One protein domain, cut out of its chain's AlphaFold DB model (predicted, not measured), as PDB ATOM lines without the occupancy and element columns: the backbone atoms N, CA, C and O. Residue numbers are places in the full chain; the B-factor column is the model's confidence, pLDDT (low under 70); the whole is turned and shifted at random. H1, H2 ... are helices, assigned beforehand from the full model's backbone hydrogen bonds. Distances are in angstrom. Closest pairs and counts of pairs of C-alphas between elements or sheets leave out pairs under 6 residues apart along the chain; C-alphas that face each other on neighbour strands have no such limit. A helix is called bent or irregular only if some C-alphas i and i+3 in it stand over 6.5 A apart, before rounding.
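What this domain is: This is residues 242 to 313 of the 314 residues of an uncharacterized protein of Edhazardia aedis (strain USNM 41457) (UniProt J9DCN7). One long helix, H1, makes the length of a rod, its residues 242 to 259 sticking out free; after H1 the backbone folds back as two short helices, H2 and H3, side by side near the rest of H1. The printed part has 72 residues with three named helices, in the order H1, H2, H3, which hold 62 of them, and no named strand; its class is all helix. It is only just loose, close to extended, with a radius of gyration of the C-alphas of 16.7 A and spans of 58 by 19 by 17 A.

Where its parts are: Find C-alpha 242 at (-15.527, 9.655, 94.583); from there H1 runs 57.4 A to residue 280, with a kink of 28 degrees near residue 274. It is irregular: C-alphas 276 and 279 are 9.0 A apart. H2, residues 284 to 294, is 15.6 A long. H3, residues 301 to 312, covers 16.2 A and ends at C-alpha 312, (-50.716, 4.762, 56.737).

How they stand to each other: Look for an up and down bundle, each helix running against the one before. H1, with residues 268 to 278 alone, only just touches H2, with 3 pairs of C-alphas within 8 A, closest at Lys 268 and Thr 294, 5.9 A; this hairpin has a shallow tilt of 25 degrees. H2 and H3, also a hairpin, touch at C-alphas 290 and 304, their closest, 6.3 A. H1 and H3 are close but not clearly touching, closest at C-alphas 264 and 301, 6.5 A. Each O i to N i+4 pair is within hydrogen-bond range in H2 and H3, and 31 of 35 in H1.

The domain as a whole: The C-alphas farthest apart, of Gln 242 and Ser 282, are 58.2 A apart. The printed part has no cut; the H1 to H2 link is tight, the H2 to H3 link short. Residues 297 to 298 and 312 to 313 have pLDDT under 70.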
ATOM      1  N   GLN A 242     -15.408  10.760  95.537       78.31
ATOM      2  CA  GLN A 242     -15.527   9.655  94.583       78.31
ATOM      3  C   GLN A 242     -16.936   9.049  94.571       78.31
ATOM      4  O   GLN A 242     -17.457   8.706  93.515       78.31
ATOM      5  N   GLU A 243     -17.571   8.919  95.736       77.25
ATOM      6  CA  GLU A 243     -18.953   8.448  95.835       77.25
ATOM      7  C   GLU A 243     -19.943   9.486  95.297       77.25
ATOM      8  O   GLU A 243     -20.884   9.112  94.603       77.25
ATOM      9  N   ILE A 244     -19.705  10.783  95.529       74.12
ATOM     10  CA  ILE A 244     -20.503  11.870  94.942       74.12
ATOM     11  C   ILE A 244     -20.450  11.798  93.412       74.12
ATOM     12  O   ILE A 244     -21.491  11.849  92.762       74.12
ATOM     13  N   GLU A 245     -19.261  11.641  92.824       84.62
ATOM     14  CA  GLU A 245     -19.117  11.508  91.370       84.62
ATOM     15  C   GLU A 245     -19.846  10.277  90.824       84.62
ATOM     16  O   GLU A 245     -20.548  10.383  89.818       84.62
ATOM     17  N   LYS A 246     -19.747   9.127  91.505       87.50
ATOM     18  CA  LYS A 246     -20.491   7.915  91.126       87.50
ATOM     19  C   LYS A 246     -21.998   8.150  91.142       87.50
ATOM     20  O   LYS A 246     -22.654   7.867  90.143       87.50
ATOM     21  N   VAL A 247     -22.527   8.734  92.219       80.25
ATOM     22  CA  VAL A 247     -23.960   9.044  92.346       80.25
ATOM     23  C   VAL A 247     -24.412  10.034  91.269       80.25
ATOM     24  O   VAL A 247     -25.483   9.859  90.695       80.25
ATOM     25  N   LEU A 248     -23.598  11.036  90.923       82.31
ATOM     26  CA  LEU A 248     -23.914  11.973  89.837       82.31
ATOM     27  C   LEU A 248     -23.949  11.290  88.464       82.31
ATOM     28  O   LEU A 248     -24.813  11.602  87.642       82.31
ATOM     29  N   ILE A 249     -23.021  10.368  88.198       89.38
ATOM     30  CA  ILE A 249     -22.992   9.593  86.950       89.38
ATOM     31  C   ILE A 249     -24.210   8.667  86.875       89.38
ATOM     32  O   ILE A 249     -24.860   8.608  85.830       89.38
ATOM     33  N   GLU A 250     -24.538   7.969  87.961       84.88
ATOM     34  CA  GLU A 250     -25.717   7.098  88.045       84.88
ATOM     35  C   GLU A 250     -27.015   7.887  87.877       84.88
ATOM     36  O   GLU A 250     -27.852   7.504  87.066       84.88
ATOM     37  N   ALA A 251     -27.153   9.038  88.539       81.62
ATOM     38  CA  ALA A 251     -28.322   9.901  88.398       81.62
ATOM     39  C   ALA A 251     -28.521  10.384  86.951       81.62
ATOM     40  O   ALA A 251     -29.648  10.395  86.458       81.62
ATOM     41  N   ARG A 252     -27.438  10.738  86.242       85.38
ATOM     42  CA  ARG A 252     -27.507  11.107  84.815       85.38
ATOM     43  C   ARG A 252     -27.925   9.928  83.939       85.38
ATOM     44  O   ARG A 252     -28.814  10.084  83.112       85.38
ATOM     45  N   LYS A 253     -27.334   8.748  84.147       86.94
ATOM     46  CA  LYS A 253     -27.701   7.533  83.399       86.94
ATOM     47  C   LYS A 253     -29.156   7.136  83.629       86.94
ATOM     48  O   LYS A 253     -29.829   6.763  82.674       86.94
ATOM     49  N   ASN A 254     -29.628   7.230  84.871       84.19
ATOM     50  CA  ASN A 254     -31.013   6.936  85.222       84.19
ATOM     51  C   ASN A 254     -31.956   7.947  84.571       84.19
ATOM     52  O   ASN A 254     -32.916   7.532  83.945       84.19
ATOM     53  N   LYS A 255     -31.621   9.245  84.584       87.12
ATOM     54  CA  LYS A 255     -32.388  10.263  83.854       87.12
ATOM     55  C   LYS A 255     -32.501   9.939  82.358       87.12
ATOM     56  O   LYS A 255     -33.601   9.959  81.817       87.12
ATOM     57  N   ASP A 256     -31.393   9.599  81.698       84.62
ATOM     58  CA  ASP A 256     -31.397   9.249  80.269       84.62
ATOM     59  C   ASP A 256     -32.199   7.964  79.985       84.62
ATOM     60  O   ASP A 256     -32.796   7.807  78.916       84.62
ATOM     61  N   TYR A 257     -32.185   7.013  80.921       80.00
ATOM     62  CA  TYR A 257     -32.966   5.781  80.851       80.00
ATOM     63  C   TYR A 257     -34.465   6.054  81.035       80.00
ATOM     64  O   TYR A 257     -35.268   5.612  80.210       80.00
ATOM     65  N   ASP A 258     -34.826   6.850  82.038       84.19
ATOM     66  CA  ASP A 258     -36.197   7.259  82.332       84.19
ATOM     67  C   ASP A 258     -36.785   8.061  81.164       84.19
ATOM     68  O   ASP A 258     -37.900   7.784  80.729       84.19
ATOM     69  N   GLU A 259     -36.022   8.978  80.559       88.50
ATOM     70  CA  GLU A 259     -36.445   9.713  79.357       88.50
ATOM     71  C   GLU A 259     -36.729   8.786  78.165       88.50
ATOM     72  O   GLU A 259     -37.666   9.021  77.399       88.50
ATOM     73  N   LYS A 260     -35.947   7.712  77.989       85.31
ATOM     74  CA  LYS A 260     -36.215   6.703  76.947       85.31
ATOM     75  C   LYS A 260     -37.478   5.911  77.251       85.31
ATOM     76  O   LYS A 260     -38.266   5.684  76.337       85.31
ATOM     77  N   ILE A 261     -37.683   5.512  78.506       83.12
ATOM     78  CA  ILE A 261     -38.909   4.825  78.927       83.12
ATOM     79  C   ILE A 261     -40.122   5.719  78.684       83.12
ATOM     80  O   ILE A 261     -41.087   5.253  78.085       83.12
ATOM     81  N   ILE A 262     -40.061   6.991  79.082       83.69
ATOM     82  CA  ILE A 262     -41.142   7.959  78.872       83.69
ATOM     83  C   ILE A 262     -41.472   8.060  77.381       83.69
ATOM     84  O   ILE A 262     -42.626   7.860  77.015       83.69
ATOM     85  N   LYS A 263     -40.471   8.235  76.506       85.94
ATOM     86  CA  LYS A 263     -40.685   8.256  75.045       85.94
ATOM     87  C   LYS A 263     -41.324   6.969  74.522       85.94
ATOM     88  O   LYS A 263     -42.214   7.022  73.679       85.94
ATOM     89  N   CYS A 264     -40.894   5.806  75.015       82.44
ATOM     90  CA  CYS A 264     -41.495   4.527  74.643       82.44
ATOM     91  C   CYS A 264     -42.961   4.437  75.086       82.44
ATOM     92  O   CYS A 264     -43.799   3.989  74.309       82.44
ATOM     93  N   LEU A 265     -43.281   4.865  76.309       83.75
ATOM     94  CA  LEU A 265     -44.644   4.864  76.842       83.75
ATOM     95  C   LEU A 265     -45.550   5.852  76.095       83.75
ATOM     96  O   LEU A 265     -46.669   5.490  75.734       83.75
ATOM     97  N   GLU A 266     -45.064   7.061  75.808       85.00
ATOM     98  CA  GLU A 266     -45.772   8.061  74.999       85.00
ATOM     99  C   GLU A 266     -46.078   7.528  73.599       85.00
ATOM    100  O   GLU A 266     -47.200   7.654  73.111       85.00
ATOM    101  N   PHE A 267     -45.108   6.865  72.969       82.69
ATOM    102  CA  PHE A 267     -45.288   6.311  71.634       82.69
ATOM    103  C   PHE A 267     -46.216   5.086  71.621       82.69
ATOM    104  O   PHE A 267     -47.025   4.941  70.705       82.69
ATOM    105  N   LYS A 268     -46.161   4.221  72.647       83.12
ATOM    106  CA  LYS A 268     -47.151   3.143  72.835       83.12
ATOM    107  C   LYS A 268     -48.564   3.720  72.956       83.12
ATOM    108  O   LYS A 268     -49.459   3.266  72.253       83.12
ATOM    109  N   LYS A 269     -48.739   4.770  73.764       84.94
ATOM    110  CA  LYS A 269     -50.026   5.459  73.915       84.94
ATOM    111  C   LYS A 269     -50.517   6.051  72.588       84.94
ATOM    112  O   LYS A 269     -51.682   5.884  72.247       84.94
ATOM    113  N   PHE A 270     -49.631   6.682  71.820       84.00
ATOM    114  CA  PHE A 270     -49.948   7.209  70.489       84.00
ATOM    115  C   PHE A 270     -50.413   6.116  69.512       84.00
ATOM    116  O   PHE A 270     -51.380   6.307  68.776       84.00
ATOM    117  N   ILE A 271     -49.760   4.950  69.520       82.25
ATOM    118  CA  ILE A 271     -50.193   3.786  68.735       82.25
ATOM    119  C   ILE A 271     -51.584   3.326  69.160       82.25
ATOM    120  O   ILE A 271     -52.432   3.094  68.299       82.25
ATOM    121  N   ASP A 272     -51.807   3.182  70.465       82.38
ATOM    122  CA  ASP A 272     -53.085   2.713  70.992       82.38
ATOM    123  C   ASP A 272     -54.220   3.679  70.616       82.38
ATOM    124  O   ASP A 272     -55.293   3.219  70.239       82.38
ATOM    125  N   GLU A 273     -53.967   4.996  70.612       82.75
ATOM    126  CA  GLU A 273     -54.902   6.030  70.140       82.75
ATOM    127  C   GLU A 273     -55.218   5.913  68.636       82.75
ATOM    128  O   GLU A 273     -56.378   6.032  68.232       82.75
ATOM    129  N   ILE A 274     -54.220   5.633  67.792       81.06
ATOM    130  CA  ILE A 274     -54.426   5.411  66.348       81.06
ATOM    131  C   ILE A 274     -55.227   4.130  66.091       81.06
ATOM    132  O   ILE A 274     -56.088   4.098  65.209       81.06
ATOM    133  N   LEU A 275     -54.950   3.074  66.854       77.69
ATOM    134  CA  LEU A 275     -55.571   1.757  66.706       77.69
ATOM    135  C   LEU A 275     -56.911   1.623  67.450       77.69
ATOM    136  O   LEU A 275     -57.467   0.529  67.489       77.69
ATOM    137  N   VAL A 276     -57.477   2.711  67.992       79.88
ATOM    138  CA  VAL A 276     -58.836   2.708  68.574       79.88
ATOM    139  C   VAL A 276     -59.883   2.268  67.545       79.88
ATOM    140  O   VAL A 276     -60.829   1.564  67.890       79.88
ATOM    141  N   ASP A 277     -59.709   2.654  66.278       75.50
ATOM    142  CA  ASP A 277     -60.604   2.286  65.178       75.50
ATOM    143  C   ASP A 277     -59.836   1.576  64.056       75.50
ATOM    144  O   ASP A 277     -59.531   2.136  62.999       75.50
ATOM    145  N   GLU A 278     -59.521   0.305  64.308       73.50
ATOM    146  CA  GLU A 278     -58.771  -0.566  63.394       73.50
ATOM    147  C   GLU A 278     -59.471  -0.785  62.044       73.50
ATOM    148  O   GLU A 278     -58.823  -1.174  61.071       73.50
ATOM    149  N   SER A 279     -60.780  -0.511  61.954       70.06
ATOM    150  CA  SER A 279     -61.576  -0.693  60.733       70.06
ATOM    151  C   SER A 279     -61.158   0.236  59.586       70.06
ATOM    152  O   SER A 279     -61.443  -0.047  58.422       70.06
ATOM    153  N   LYS A 280     -60.432   1.315  59.907       73.00
ATOM    154  CA  LYS A 280     -59.909   2.304  58.954       73.00
ATOM    155  C   LYS A 280     -58.686   1.830  58.169       73.00
ATOM    156  O   LYS A 280     -58.311   2.486  57.199       73.00
ATOM    157  N   PHE A 281     -58.063   0.719  58.564       74.75
ATOM    158  CA  PHE A 281     -56.806   0.247  57.981       74.75
ATOM    159  C   PHE A 281     -56.972  -1.115  57.293       74.75
ATOM    160  O   PHE A 281     -57.433  -2.090  57.886       74.75
ATOM    161  N   SER A 282     -56.534  -1.213  56.034       71.12
ATOM    162  CA  SER A 282     -56.680  -2.428  55.214       71.12
ATOM    163  C   SER A 282     -55.678  -3.538  55.574       71.12
ATOM    164  O   SER A 282     -55.928  -4.716  55.317       71.12
ATOM    165  N   ASN A 283     -54.536  -3.189  56.179       78.25
ATOM    166  CA  ASN A 283     -53.430  -4.115  56.438       78.25
ATOM    167  C   ASN A 283     -53.482  -4.711  57.858       78.25
ATOM    168  O   ASN A 283     -52.759  -4.290  58.764       78.25
ATOM    169  N   LYS A 284     -54.328  -5.734  58.040       74.94
ATOM    170  CA  LYS A 284     -54.514  -6.437  59.325       74.94
ATOM    171  C   LYS A 284     -53.240  -7.110  59.858       74.94
ATOM    172  O   LYS A 284     -53.073  -7.241  61.068       74.94
ATOM    173  N   GLU A 285     -52.327  -7.514  58.976       77.00
ATOM    174  CA  GLU A 285     -51.059  -8.140  59.369       77.00
ATOM    175  C   GLU A 285     -50.113  -7.132  60.047       77.00
ATOM    176  O   GLU A 285     -49.433  -7.468  61.020       77.00
ATOM    177  N   CYS A 286     -50.105  -5.877  59.587       77.00
ATOM    178  CA  CYS A 286     -49.332  -4.806  60.221       77.00
ATOM    179  C   CYS A 286     -49.883  -4.429  61.601       77.00
ATOM    180  O   CYS A 286     -49.095  -4.233  62.524       77.00
ATOM    181  N   ILE A 287     -51.207  -4.415  61.783       77.56
ATOM    182  CA  ILE A 287     -51.843  -4.151  63.087       77.56
ATOM    183  C   ILE A 287     -51.409  -5.196  64.128       77.56
ATOM    184  O   ILE A 287     -50.995  -4.845  65.233       77.56
ATOM    185  N   LEU A 288     -51.417  -6.483  63.759       78.44
ATOM    186  CA  LEU A 288     -50.965  -7.574  64.632       78.44
ATOM    187  C   LEU A 288     -49.483  -7.442  65.014       78.44
ATOM    188  O   LEU A 288     -49.118  -7.695  66.163       78.44
ATOM    189  N   LYS A 289     -48.627  -7.022  64.074       80.31
ATOM    190  CA  LYS A 289     -47.197  -6.780  64.337       80.31
ATOM    191  C   LYS A 289     -46.983  -5.593  65.279       80.31
ATOM    192  O   LYS A 289     -46.159  -5.699  66.185       80.31
ATOM    193  N   ILE A 290     -47.752  -4.513  65.124       79.69
ATOM    194  CA  ILE A 290     -47.701  -3.336  66.002       79.69
ATOM    195  C   ILE A 290     -48.167  -3.690  67.423       79.69
ATOM    196  O   ILE A 290     -47.437  -3.421  68.374       79.69
ATOM    197  N   ARG A 291     -49.304  -4.387  67.585       77.25
ATOM    198  CA  ARG A 291     -49.788  -4.847  68.906       77.25
ATOM    199  C   ARG A 291     -48.823  -5.810  69.602       77.25
ATOM    200  O   ARG A 291     -48.704  -5.806  70.823       77.25
ATOM    201  N   LYS A 292     -48.120  -6.647  68.833       80.56
ATOM    202  CA  LYS A 292     -47.095  -7.556  69.371       80.56
ATOM    203  C   LYS A 292     -45.836  -6.814  69.831       80.56
ATOM    204  O   LYS A 292     -45.156  -7.293  70.727       80.56
ATOM    205  N   LEU A 293     -45.522  -5.668  69.227       78.62
ATOM    206  CA  LEU A 293     -44.418  -4.806  69.654       78.62
ATOM    207  C   LEU A 293     -44.783  -3.976  70.886       78.62
ATOM    208  O   LEU A 293     -43.942  -3.787  71.759       78.62
ATOM    209  N   THR A 294     -46.019  -3.483  70.993       75.00
ATOM    210  CA  THR A 294     -46.449  -2.702  72.165       75.00
ATOM    211  C   THR A 294     -46.617  -3.559  73.423       75.00
ATOM    212  O   THR A 294     -46.432  -3.042  74.526       75.00
ATOM    213  N   SER A 295     -46.867  -4.866  73.283       74.00
ATOM    214  CA  SER A 295     -47.012  -5.805  74.405       74.00
ATOM    215  C   SER A 295     -45.698  -6.346  74.984       74.00
ATOM    216  O   SER A 295     -45.730  -6.995  76.027       74.00
ATOM    217  N   THR A 296     -44.545  -6.076  74.362       74.69
ATOM    218  CA  THR A 296     -43.235  -6.470  74.902       74.69
ATOM    219  C   THR A 296     -42.628  -5.391  75.802       74.69
ATOM    220  O   THR A 296     -42.788  -4.188  75.560       74.69
ATOM    221  N   ASP A 297     -41.878  -5.828  76.820       62.69
ATOM    222  CA  ASP A 297     -41.129  -4.948  77.736       62.69
ATOM    223  C   ASP A 297     -40.025  -4.166  77.010       62.69
ATOM    224  O   ASP A 297     -39.724  -3.022  77.346       62.69
ATOM    225  N   VAL A 298     -39.458  -4.756  75.954       67.31
ATOM    226  CA  VAL A 298     -38.524  -4.081  75.049       67.31
ATOM    227  C   VAL A 298     -39.321  -3.472  73.900       67.31
ATOM    228  O   VAL A 298     -39.805  -4.191  73.024       67.31
ATOM    229  N   PHE A 299     -39.476  -2.149  73.914       75.00
ATOM    230  CA  PHE A 299     -40.183  -1.401  72.877       75.00
ATOM    231  C   PHE A 299     -39.201  -0.672  71.957       75.00
ATOM    232  O   PHE A 299     -38.417   0.162  72.406       75.00
ATOM    233  N   ASP A 300     -39.247  -0.991  70.667       79.06
ATOM    234  CA  ASP A 300     -38.386  -0.407  69.638       79.06
ATOM    235  C   ASP A 300     -39.187   0.624  68.828       79.06
ATOM    236  O   ASP A 300     -39.969   0.268  67.941       79.06
ATOM    237  N   ILE A 301     -38.995   1.907  69.160       77.38
ATOM    238  CA  ILE A 301     -39.710   3.037  68.545       77.38
ATOM    239  C   ILE A 301     -39.490   3.063  67.024       77.38
ATOM    240  O   ILE A 301     -40.444   3.254  66.278       77.38
ATOM    241  N   GLN A 302     -38.273   2.796  66.536       79.56
ATOM    242  CA  GLN A 302     -37.967   2.870  65.101       79.56
ATOM    243  C   GLN A 302     -38.699   1.792  64.300       79.56
ATOM    244  O   GLN A 302     -39.217   2.051  63.210       79.56
ATOM    245  N   LYS A 303     -38.781   0.571  64.838       79.75
ATOM    246  CA  LYS A 303     -39.583  -0.488  64.209       79.75
ATOM    247  C   LYS A 303     -41.062  -0.135  64.209       79.75
ATOM    248  O   LYS A 303     -41.720  -0.322  63.187       79.75
ATOM    249  N   ALA A 304     -41.574   0.390  65.317       76.62
ATOM    250  CA  ALA A 304     -42.972   0.777  65.426       76.62
ATOM    251  C   ALA A 304     -43.336   1.939  64.475       76.62
ATOM    252  O   ALA A 304     -44.363   1.867  63.802       76.62
ATOM    253  N   GLU A 305     -42.464   2.940  64.313       80.44
ATOM    254  CA  GLU A 305     -42.602   4.008  63.307       80.44
ATOM    255  C   GLU A 305     -42.645   3.466  61.875       80.44
ATOM    256  O   GLU A 305     -43.461   3.911  61.066       80.44
ATOM    257  N   ASN A 306     -41.790   2.497  61.543       80.31
ATOM    258  CA  ASN A 306     -41.775   1.890  60.212       80.31
ATOM    259  C   ASN A 306     -43.076   1.132  59.924       80.31
ATOM    260  O   ASN A 306     -43.633   1.269  58.836       80.31
ATOM    261  N   TYR A 307     -43.602   0.385  60.899       78.25
ATOM    262  CA  TYR A 307     -44.892  -0.287  60.737       78.25
ATOM    263  C   TYR A 307     -46.061   0.702  60.651       78.25
ATOM    264  O   TYR A 307     -46.943   0.490  59.824       78.25
ATOM    265  N   LEU A 308     -46.054   1.800  61.416       75.75
ATOM    266  CA  LEU A 308     -47.055   2.869  61.293       75.75
ATOM    267  C   LEU A 308     -47.006   3.563  59.922       75.75
ATOM    268  O   LEU A 308     -48.055   3.850  59.348       75.75
ATOM    269  N   LYS A 309     -45.816   3.797  59.355       79.19
ATOM    270  CA  LYS A 309     -45.663   4.331  57.987       79.19
ATOM    271  C   LYS A 309     -46.245   3.382  56.939       79.19
ATOM    272  O   LYS A 309     -46.958   3.832  56.051       79.19
ATOM    273  N   ILE A 310     -46.000   2.078  57.068       78.75
ATOM    274  CA  ILE A 310     -46.582   1.057  56.179       78.75
ATOM    275  C   ILE A 310     -48.107   0.969  56.357       78.75
ATOM    276  O   ILE A 310     -48.825   0.763  55.387       78.75
ATOM    277  N   LEU A 311     -48.612   1.150  57.582       74.44
ATOM    278  CA  LEU A 311     -50.045   1.123  57.891       74.44
ATOM    279  C   LEU A 311     -50.804   2.330  57.302       74.44
ATOM    280  O   LEU A 311     -51.981   2.214  56.972       74.44
ATOM    281  N   THR A 312     -50.139   3.484  57.198       68.12
ATOM    282  CA  THR A 312     -50.716   4.762  56.737       68.12
ATOM    283  C   THR A 312     -50.476   5.054  55.252       68.12
ATOM    284  O   THR A 312     -51.108   5.959  54.702       68.12
ATOM    285  N   GLN A 313     -49.606   4.295  54.578       65.38
ATOM    286  CA  GLN A 313     -49.473   4.320  53.121       65.38
ATOM    287  C   GLN A 313     -50.677   3.609  52.483       65.38
ATOM    288  O   GLN A 313     -50.925   2.436  52.751       65.38
TER     289      GLN A 313